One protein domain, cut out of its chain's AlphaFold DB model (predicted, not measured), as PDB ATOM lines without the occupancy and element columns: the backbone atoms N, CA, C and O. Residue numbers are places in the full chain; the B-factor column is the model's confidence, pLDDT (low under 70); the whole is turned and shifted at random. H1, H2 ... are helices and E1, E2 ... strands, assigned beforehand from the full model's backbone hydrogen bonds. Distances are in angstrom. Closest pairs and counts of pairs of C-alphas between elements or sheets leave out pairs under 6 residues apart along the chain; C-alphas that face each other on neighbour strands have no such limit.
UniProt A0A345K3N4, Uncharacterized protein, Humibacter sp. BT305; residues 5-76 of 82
ATOM      1  N   ALA A   5       4.964  47.966 132.786       47.78
ATOM      2  CA  ALA A   5       3.813  47.373 132.097       47.78
ATOM      3  C   ALA A   5       2.627  48.345 131.934       47.78
ATOM      4  O   ALA A   5       1.739  48.095 131.115       47.78
ATOM      5  N   GLU A   6       2.609  49.447 132.692       41.78
ATOM      6  CA  GLU A   6       1.560  50.473 132.623       41.78
ATOM      7  C   GLU A   6       1.742  51.436 131.433       41.78
ATOM      8  O   GLU A   6       0.754  51.962 130.919       41.78
ATOM      9  N   ASP A   7       2.956  51.583 130.896       53.09
ATOM     10  CA  ASP A   7       3.226  52.481 129.765       53.09
ATOM     11  C   ASP A   7       2.765  51.916 128.411       53.09
ATOM     12  O   ASP A   7       2.137  52.620 127.626       53.09
ATOM     13  N   ILE A   8       2.976  50.624 128.139       52.25
ATOM     14  CA  ILE A   8       2.674  50.035 126.816       52.25
ATOM     15  C   ILE A   8       1.167  50.027 126.530       52.25
ATOM     16  O   ILE A   8       0.742  50.333 125.416       52.25
ATOM     17  N   LYS A   9       0.337  49.721 127.536       42.00
ATOM     18  CA  LYS A   9      -1.126  49.764 127.381       42.00
ATOM     19  C   LYS A   9      -1.648  51.192 127.245       42.00
ATOM     20  O   LYS A   9      -2.625  51.403 126.536       42.00
ATOM     21  N   THR A  10      -0.986  52.163 127.870       49.53
ATOM     22  CA  THR A  10      -1.353  53.583 127.777       49.53
ATOM     23  C   THR A  10      -0.950  54.181 126.424       49.53
ATOM     24  O   THR A  10      -1.717  54.949 125.844       49.53
ATOM     25  N   ILE A  11       0.187  53.759 125.859       54.47
ATOM     26  CA  ILE A  11       0.596  54.076 124.481       54.47
ATOM     27  C   ILE A  11      -0.378  53.435 123.477       54.47
ATOM     28  O   ILE A  11      -0.894  54.120 122.598       54.47
ATOM     29  N   ALA A  12      -0.728  52.157 123.661       47.06
ATOM     30  CA  ALA A  12      -1.696  51.453 122.815       47.06
ATOM     31  C   ALA A  12      -3.118  52.044 122.886       47.06
ATOM     32  O   ALA A  12      -3.827  52.070 121.883       47.06
ATOM     33  N   ALA A  13      -3.542  52.547 124.050       43.38
ATOM     34  CA  ALA A  13      -4.846  53.187 124.214       43.38
ATOM     35  C   ALA A  13      -4.906  54.588 123.584       43.38
ATOM     36  O   ALA A  13      -5.955  54.968 123.069       43.38
ATOM     37  N   ARG A  14      -3.790  55.336 123.560       47.19
ATOM     38  CA  ARG A  14      -3.679  56.576 122.768       47.19
ATOM     39  C   ARG A  14      -3.722  56.288 121.259       47.19
ATOM     40  O   ARG A  14      -4.367  57.025 120.528       47.19
ATOM     41  N   LEU A  15      -3.174  55.150 120.824       50.09
ATOM     42  CA  LEU A  15      -3.183  54.683 119.428       50.09
ATOM     43  C   LEU A  15      -4.555  54.199 118.912       50.09
ATOM     44  O   LEU A  15      -4.759  54.121 117.703       50.09
ATOM     45  N   LEU A  16      -5.517  53.894 119.791       45.56
ATOM     46  CA  LEU A  16      -6.852  53.403 119.408       45.56
ATOM     47  C   LEU A  16      -7.854  54.518 119.047       45.56
ATOM     48  O   LEU A  16      -8.987  54.221 118.675       45.56
ATOM     49  N   GLY A  17      -7.449  55.790 119.135       44.06
ATOM     50  CA  GLY A  17      -8.310  56.953 118.887       44.06
ATOM     51  C   GLY A  17      -8.347  57.485 117.448       44.06
ATOM     52  O   GLY A  17      -9.102  58.416 117.186       44.06
ATOM     53  N   ALA A  18      -7.571  56.939 116.507       45.97
ATOM     54  CA  ALA A  18      -7.398  57.552 115.187       45.97
ATOM     55  C   ALA A  18      -7.633  56.546 114.050       45.97
ATOM     56  O   ALA A  18      -6.690  56.057 113.427       45.97
ATOM     57  N   LEU A  19      -8.900  56.246 113.760       47.06
ATOM     58  CA  LEU A  19      -9.302  55.395 112.629       47.06
ATOM     59  C   LEU A  19      -9.588  56.171 111.325       47.06
ATOM     60  O   LEU A  19      -9.795  55.538 110.297       47.06
ATOM     61  N   ASP A  20      -9.545  57.509 111.318       53.56
ATOM     62  CA  ASP A  20     -10.185  58.300 110.244       53.56
ATOM     63  C   ASP A  20      -9.265  59.026 109.244       53.56
ATOM     64  O   ASP A  20      -9.756  59.826 108.451       53.56
ATOM     65  N   ASP A  21      -7.951  58.768 109.210       56.69
ATOM     66  CA  ASP A  21      -7.125  59.335 108.126       56.69
ATOM     67  C   ASP A  21      -6.223  58.278 107.455       56.69
ATOM     68  O   ASP A  21      -5.257  57.807 108.065       56.69
ATOM     69  N   PRO A  22      -6.557  57.880 106.207       56.84
ATOM     70  CA  PRO A  22      -5.859  56.835 105.463       56.84
ATOM     71  C   PRO A  22      -4.492  57.271 104.914       56.84
ATOM     72  O   PRO A  22      -3.757  56.417 104.420       56.84
ATOM     73  N   ASN A  23      -4.145  58.562 104.986       59.16
ATOM     74  CA  ASN A  23      -2.890  59.109 104.462       59.16
ATOM     75  C   ASN A  23      -1.823  59.328 105.540       59.16
ATOM     76  O   ASN A  23      -0.721  59.784 105.229       59.16
ATOM     77  N   ALA A  24      -2.127  59.038 106.804       67.31
ATOM     78  CA  ALA A  24      -1.133  59.178 107.851       67.31
ATOM     79  C   ALA A  24       0.017  58.175 107.660       67.31
ATOM     80  O   ALA A  24      -0.223  57.005 107.339       67.31
ATOM     81  N   PRO A  25       1.272  58.598 107.879       73.44
ATOM     82  CA  PRO A  25       2.414  57.712 107.754       73.44
ATOM     83  C   PRO A  25       2.402  56.629 108.844       73.44
ATOM     84  O   PRO A  25       1.862  56.815 109.933       73.44
ATOM     85  N   HIS A  26       2.990  55.476 108.540       82.00
ATOM     86  CA  HIS A  26       3.059  54.313 109.427       82.00
ATOM     87  C   HIS A  26       4.509  53.850 109.618       82.00
ATOM     88  O   HIS A  26       5.368  54.122 108.787       82.00
ATOM     89  N   LEU A  27       4.789  53.122 110.691       84.12
ATOM     90  CA  LEU A  27       6.072  52.489 110.984       84.12
ATOM     91  C   LEU A  27       5.860  51.008 111.290       84.12
ATOM     92  O   LEU A  27       4.805  50.619 111.785       84.12
ATOM     93  N   VAL A  28       6.879  50.191 111.048       82.69
ATOM     94  CA  VAL A  28       6.961  48.827 111.575       82.69
ATOM     95  C   VAL A  28       7.875  48.858 112.793       82.69
ATOM     96  O   VAL A  28       9.046  49.202 112.674       82.69
ATOM     97  N   MET A  29       7.338  48.508 113.956       85.69
ATOM     98  CA  MET A  29       8.098  48.287 115.180       85.69
ATOM     99  C   MET A  29       8.439  46.806 115.296       85.69
ATOM    100  O   MET A  29       7.547  45.951 115.230       85.69
ATOM    101  N   VAL A  30       9.722  46.527 115.503       85.56
ATOM    102  CA  VAL A  30      10.267  45.183 115.665       85.56
ATOM    103  C   VAL A  30      10.734  45.000 117.099       85.56
ATOM    104  O   VAL A  30      11.534  45.783 117.610       85.56
ATOM    105  N   THR A  31      10.257  43.941 117.742       83.31
ATOM    106  CA  THR A  31      10.654  43.563 119.099       83.31
ATOM    107  C   THR A  31      10.974  42.075 119.163       83.31
ATOM    108  O   THR A  31      10.370  41.263 118.464       83.31
ATOM    109  N   HIS A  32      11.937  41.689 120.000       79.12
ATOM    110  CA  HIS A  32      12.207  40.276 120.253       79.12
ATOM    111  C   HIS A  32      11.397  39.813 121.478       79.12
ATOM    112  O   HIS A  32      11.551  40.409 122.546       79.12
ATOM    113  N   PRO A  33      10.584  38.745 121.383       66.62
ATOM    114  CA  PRO A  33       9.720  38.317 122.486       66.62
ATOM    115  C   PRO A  33      10.486  37.776 123.706       66.62
ATOM    116  O   PRO A  33      10.037  37.977 124.829       66.62
ATOM    117  N   GLU A  34      11.637  37.116 123.507       68.75
ATOM    118  CA  GLU A  34      12.331  36.413 124.604       68.75
ATOM    119  C   GLU A  34      13.753  36.893 124.972       68.75
ATOM    120  O   GLU A  34      14.135  36.763 126.132       68.75
ATOM    121  N   LEU A  35      14.573  37.410 124.044       60.66
ATOM    122  CA  LEU A  35      16.037  37.306 124.195       60.66
ATOM    123  C   LEU A  35      16.851  38.605 124.124       60.66
ATOM    124  O   LEU A  35      18.049  38.551 124.394       60.66
ATOM    125  N   VAL A  36      16.256  39.775 123.863       61.75
ATOM    126  CA  VAL A  36      16.993  41.051 123.972       61.75
ATOM    127  C   VAL A  36      16.184  42.062 124.786       61.75
ATOM    128  O   VAL A  36      15.323  42.751 124.235       61.75
ATOM    129  N   PRO A  37      16.422  42.157 126.109       58.66
ATOM    130  CA  PRO A  37      15.759  43.137 126.958       58.66
ATOM    131  C   PRO A  37      15.943  44.549 126.391       58.66
ATOM    132  O   PRO A  37      17.059  45.057 126.326       58.66
ATOM    133  N   GLY A  38      14.842  45.171 125.972       65.81
ATOM    134  CA  GLY A  38      14.841  46.542 125.461       65.81
ATOM    135  C   GLY A  38      15.192  46.701 123.981       65.81
ATOM    136  O   GLY A  38      15.277  47.842 123.534       65.81
ATOM    137  N   PHE A  39      15.358  45.620 123.208       75.12
ATOM    138  CA  PHE A  39      15.443  45.787 121.757       75.12
ATOM    139  C   PHE A  39      14.096  46.240 121.207       75.12
ATOM    140  O   PHE A  39      13.082  45.548 121.327       75.12
ATOM    141  N   CYS A  40      14.128  47.398 120.566       81.12
ATOM    142  CA  CYS A  40      13.033  47.964 119.815       81.12
ATOM    143  C   CYS A  40      13.651  48.707 118.635       81.12
ATOM    144  O   CYS A  40      14.482  49.592 118.843       81.12
ATOM    145  N   ASP A  41      13.279  48.318 117.423       83.88
ATOM    146  CA  ASP A  41      13.739  48.970 116.200       83.88
ATOM    147  C   ASP A  41      12.539  49.389 115.349       83.88
ATOM    148  O   ASP A  41      11.463  48.787 115.431       83.88
ATOM    149  N   PHE A  42      12.710  50.447 114.560       84.88
ATOM    150  CA  PHE A  42      11.624  51.099 113.832       84.88
ATOM    151  C   PHE A  42      11.982  51.276 112.358       84.88
ATOM    152  O   PHE A  42      12.984  51.899 112.019       84.88
ATOM    153  N   TYR A  43      11.106  50.797 111.478       82.44
ATOM    154  CA  TYR A  43      11.261  50.887 110.027       82.44
ATOM    155  C   TYR A  43      10.164  51.763 109.423       82.44
ATOM    156  O   TYR A  43       8.994  51.643 109.793       82.44
ATOM    157  N   GLY A  44      10.540  52.613 108.466       85.06
ATOM    158  CA  GLY A  44       9.664  53.552 107.759       85.06
ATOM    159  C   GLY A  44      10.189  54.996 107.840       85.06
ATOM    160  O   GLY A  44      11.392  55.184 108.030       85.06
ATOM    161  N   PRO A  45       9.333  56.025 107.691       85.75
ATOM    162  CA  PRO A  45       7.877  55.967 107.559       85.75
ATOM    163  C   PRO A  45       7.400  55.403 106.216       85.75
ATOM    164  O   PRO A  45       7.948  55.703 105.159       85.75
ATOM    165  N   TYR A  46       6.327  54.623 106.264       80.81
ATOM    166  CA  TYR A  46       5.591  54.113 105.116       80.81
ATOM    167  C   TYR A  46       4.355  54.976 104.847       80.81
ATOM    168  O   TYR A  46       3.735  55.463 105.793       80.81
ATOM    169  N   PRO A  47       3.948  55.137 103.579       77.06
ATOM    170  CA  PRO A  47       2.838  56.015 103.207       77.06
ATOM    171  C   PRO A  47       1.460  55.513 103.668       77.06
ATOM    172  O   PRO A  47       0.501  56.271 103.627       77.06
ATOM    173  N   SER A  48       1.333  54.243 104.069       75.31
ATOM    174  CA  SER A  48       0.078  53.656 104.553       75.31
ATOM    175  C   SER A  48       0.323  52.412 105.413       75.31
ATOM    176  O   SER A  48       1.402  51.812 105.363       75.31
ATOM    177  N   ALA A  49      -0.705  51.976 106.150       74.75
ATOM    178  CA  ALA A  49      -0.673  50.738 106.933       74.75
ATOM    179  C   ALA A  49      -0.384  49.504 106.063       74.75
ATOM    180  O   ALA A  49       0.355  48.614 106.472       74.75
ATOM    181  N   MET A  50      -0.935  49.465 104.845       76.06
ATOM    182  CA  MET A  50      -0.727  48.358 103.908       76.06
ATOM    183  C   MET A  50       0.708  48.331 103.370       76.06
ATOM    184  O   MET A  50       1.292  47.259 103.254       76.06
ATOM    185  N   ALA A  51       1.302  49.497 103.093       77.31
ATOM    186  CA  ALA A  51       2.708  49.576 102.703       77.31
ATOM    187  C   ALA A  51       3.634  49.113 103.842       77.31
ATOM    188  O   ALA A  51       4.570  48.359 103.594       77.31
ATOM    189  N   ALA A  52       3.329  49.495 105.087       79.62
ATOM    190  CA  ALA A  52       4.051  49.012 106.262       79.62
ATOM    191  C   ALA A  52       3.895  47.493 106.457       79.62
ATOM    192  O   ALA A  52       4.878  46.814 106.728       79.62
ATOM    193  N   ALA A  53       2.686  46.947 106.278       79.12
ATOM    194  CA  ALA A  53       2.431  45.513 106.392       79.12
ATOM    195  C   ALA A  53       3.185  44.700 105.328       79.12
ATOM    196  O   ALA A  53       3.795  43.691 105.659       79.12
ATOM    197  N   ASN A  54       3.205  45.170 104.076       81.44
ATOM    198  CA  ASN A  54       3.966  44.523 103.004       81.44
ATOM    199  C   ASN A  54       5.478  44.565 103.268       81.44
ATOM    200  O   ASN A  54       6.187  43.625 102.928       81.44
ATOM    201  N   ALA A  55       5.968  45.629 103.908       83.88
ATOM    202  CA  ALA A  55       7.375  45.749 104.262       83.88
ATOM    203  C   ALA A  55       7.799  44.809 105.405       83.88
ATOM    204  O   ALA A  55       8.994  44.608 105.596       83.88
ATOM    205  N   ILE A  56       6.866  44.212 106.165       82.81
ATOM    206  CA  ILE A  56       7.212  43.271 107.244       82.81
ATOM    207  C   ILE A  56       8.008  42.090 106.696       82.81
ATOM    208  O   ILE A  56       8.975  41.685 107.331       82.81
ATOM    209  N   ASP A  57       7.643  41.550 105.534       80.50
ATOM    210  CA  ASP A  57       8.348  40.398 104.966       80.50
ATOM    211  C   ASP A  57       9.781  40.756 104.534       80.50
ATOM    212  O   ASP A  57      10.707  39.982 104.788       80.50
ATOM    213  N   ASP A  58       9.994  41.962 103.999       83.06
ATOM    214  CA  ASP A  58      11.329  42.476 103.660       83.06
ATOM    215  C   ASP A  58      12.176  42.734 104.918       83.06
ATOM    216  O   ASP A  58      13.355  42.369 104.987       83.06
ATOM    217  N   VAL A  59      11.568  43.333 105.947       79.62
ATOM    218  CA  VAL A  59      12.222  43.572 107.239       79.62
ATOM    219  C   VAL A  59      12.596  42.232 107.879       79.62
ATOM    220  O   VAL A  59      13.749  42.054 108.269       79.62
ATOM    221  N   ARG A  60      11.684  41.249 107.895       79.50
ATOM    222  CA  ARG A  60      11.930  39.879 108.378       79.50
ATOM    223  C   ARG A  60      13.105  39.224 107.668       79.50
ATOM    224  O   ARG A  60      13.997  38.707 108.334       79.50
ATOM    225  N   ALA A  61      13.143  39.291 106.339       79.00
ATOM    226  CA  ALA A  61      14.242  38.737 105.552       79.00
ATOM    227  C   ALA A  61      15.601  39.384 105.879       79.00
ATOM    228  O   ALA A  61      16.637  38.735 105.747       79.00
ATOM    229  N   THR A  62      15.598  40.646 106.320       78.12
ATOM    230  CA  THR A  62      16.814  41.417 106.604       78.12
ATOM    231  C   THR A  62      17.379  41.146 107.999       78.12
ATOM    232  O   THR A  62      18.595  41.035 108.148       78.12
ATOM    233  N   ILE A  63      16.526  41.050 109.024       73.75
ATOM    234  CA  ILE A  63      16.971  41.050 110.434       73.75
ATOM    235  C   ILE A  63      16.666  39.761 111.196       73.75
ATOM    236  O   ILE A  63      17.249  39.526 112.253       73.75
ATOM    237  N   ASP A  64      15.780  38.914 110.675       69.50
ATOM    238  CA  ASP A  64      15.313  37.712 111.359       69.50
ATOM    239  C   ASP A  64      15.187  36.521 110.400       69.50
ATOM    240  O   ASP A  64      14.082  36.086 110.055       69.50
ATOM    241  N   PRO A  65      16.317  35.906 110.014       63.94
ATOM    242  CA  PRO A  65      16.291  34.674 109.231       63.94
ATOM    243  C   PRO A  65      15.653  33.493 109.989       63.94
ATOM    244  O   PRO A  65      15.398  32.452 109.390       63.94
ATOM    245  N   THR A  66      15.412  33.625 111.300       71.81
ATOM    246  CA  THR A  66      14.863  32.565 112.158       71.81
ATOM    247  C   THR A  66      13.350  32.644 112.375       71.81
ATOM    248  O   THR A  66      12.750  31.663 112.806       71.81
ATOM    249  N   GLY A  67      12.724  33.781 112.065       72.50
ATOM    250  CA  GLY A  67      11.289  34.017 112.214       72.50
ATOM    251  C   GLY A  67      10.786  34.149 113.659       72.50
ATOM    252  O   GLY A  67       9.595  33.940 113.883       72.50
ATOM    253  N   MET A  68      11.655  34.446 114.630       79.62
ATOM    254  CA  MET A  68      11.309  34.500 116.061       79.62
ATOM    255  C   MET A  68      10.865  35.884 116.560       79.62
ATOM    256  O   MET A  68      10.429  36.014 117.703       79.62
ATOM    257  N   TRP A  69      10.972  36.926 115.739       83.06
ATOM    258  CA  TRP A  69      10.728  38.299 116.173       83.06
ATOM    259  C   TRP A  69       9.259  38.700 116.000       83.06
ATOM    260  O   TRP A  69       8.519  38.150 115.184       83.06
ATOM    261  N   THR A  70       8.824  39.678 116.791       83.75
ATOM    262  CA  THR A  70       7.480  40.259 116.727       83.75
ATOM    263  C   THR A  70       7.512  41.545 115.912       83.75
ATOM    264  O   THR A  70       8.347  42.418 116.143       83.75
ATOM    265  N   TYR A  71       6.563  41.678 114.988       84.38
ATOM    266  CA  TYR A  71       6.434  42.815 114.080       84.38
ATOM    267  C   TYR A  71       5.067  43.447 114.277       84.38
ATOM    268  O   TYR A  71       4.046  42.760 114.235       84.38
ATOM    269  N   THR A  72       5.031  44.756 114.495       84.25
ATOM    270  CA  THR A  72       3.784  45.492 114.722       84.25
ATOM    271  C   THR A  72       3.773  46.772 113.904       84.25
ATOM    272  O   THR A  72       4.772  47.481 113.856       84.25
ATOM    273  N   VAL A  73       2.655  47.070 113.245       79.69
ATOM    274  CA  VAL A  73       2.486  48.315 112.484       79.69
ATOM    275  C   VAL A  73       1.911  49.386 113.405       79.69
ATOM    276  O   VAL A  73       0.878  49.167 114.034       79.69
ATOM    277  N   HIS A  74       2.561  50.545 113.455       80.94
ATOM    278  CA  HIS A  74       2.145  51.707 114.240       80.94
ATOM    279  C   HIS A  74       1.872  52.889 113.324       80.94
ATOM    280  O   HIS A  74       2.636  53.155 112.401       80.94
ATOM    281  N   ARG A  75       0.794  53.624 113.584       78.50
ATOM    282  CA  ARG A  75       0.525  54.898 112.917       78.50
ATOM    283  C   ARG A  75       1.370  55.993 113.568       78.50
ATOM    284  O   ARG A  75       1.434  56.072 114.791       78.50
ATOM    285  N   LEU A  76       1.996  56.842 112.760       74.06
ATOM    286  CA  LEU A  76       2.643  58.060 113.235       74.06
ATOM    287  C   LEU A  76       1.583  59.145 113.408       74.06
ATOM    288  O   LEU A  76       0.995  59.614 112.433       74.06
TER     289      LEU A  76
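Overview. This is residues 5 to 76 of the 82 residues of an uncharacterized protein of Humibacter sp. BT305 (UniProt A0A345K3N4). A twisted sheet of three antiparallel strands, in the order E2, E1, E3, has the long helix H2 packed slantwise over one face, while a second helix, H1, lies off the sheet and residues 5 to 11 of it stick out as a free arm. The sheet and H2 make two layers, with helices on one face of a sheet. The printed part has 72 residues with two named helices and three named strands, in the order H1, E1, E2, H2, E3, and its class is mixed, helices and strands. It is only just compact, close to loose, with a radius of gyration of the C-alphas of 12.9 A, and its flat outline spans 36 by 30 by 13 A.

Along the chain. In the sheet, E1 is residues 26 to 31, 16.3 A from first to last C-alpha. E2, residues 40 to 46, measures 17.6 A. E3, residues 70 to 75, measures 16.6 A and ends with C-alpha 75 at (0.525, 54.898, 112.917). H2, residues 49 to 63, measures 20.4 A and begins with C-alpha 49 at (-0.673, 50.738, 106.933). H1, residues 5 to 15, measures 16.2 A and begins with C-alpha 5 at (3.813, 47.373, 132.097).

Arrangement. The sheet is only just strongly twisted, its C-alphas lying up to 4.1 A off the best plane. E1 is its inner strand, and E2 and E3 are its edge strands. E1 and E2 form a hairpin, antiparallel at 160 degrees, with N 28 and O 43 at 2.9 A, within hydrogen-bond range. E1 and E3 are antiparallel at 154 degrees, with N 27 and O 74 at 2.7 A and N 72 and O 29 at 2.9 A, within hydrogen-bond range. H2 is on the sheet at a height over the sheet of 7.1 A. It lies over E1, slantwise to the strands at 35 degrees to E1 on the local plane. The closest C-alphas of E1 and H2 are those of His 26 and Ala 49, 5.7 A apart. E2, H2 and E3 form a split strand-helix-strand unit, two strands running the same way with E1 between them, and its crossover is right-handed. H1 is not on the sheet; the closest C-alphas of H1 and E3 are those of Leu 15 and Arg 75, 7.5 A apart. H1 and H2 are apart. Of the O i to N i+4 pairs, 5 of 7 in H1 and 9 of 11 in H2 are within hydrogen-bond range.

Size, cuts and confidence. The two C-alphas farthest apart are those of Asp 20 and Leu 35, at 36.4 A. The printed part has no cut. The link E2 to H2 is tight, the other links are short, and no link is long. The mean pLDDT of the printed part is 70.1; it is under 70 at residues 5 to 24, 33 to 38 and 64 to 65, and the mean over H1 is 48.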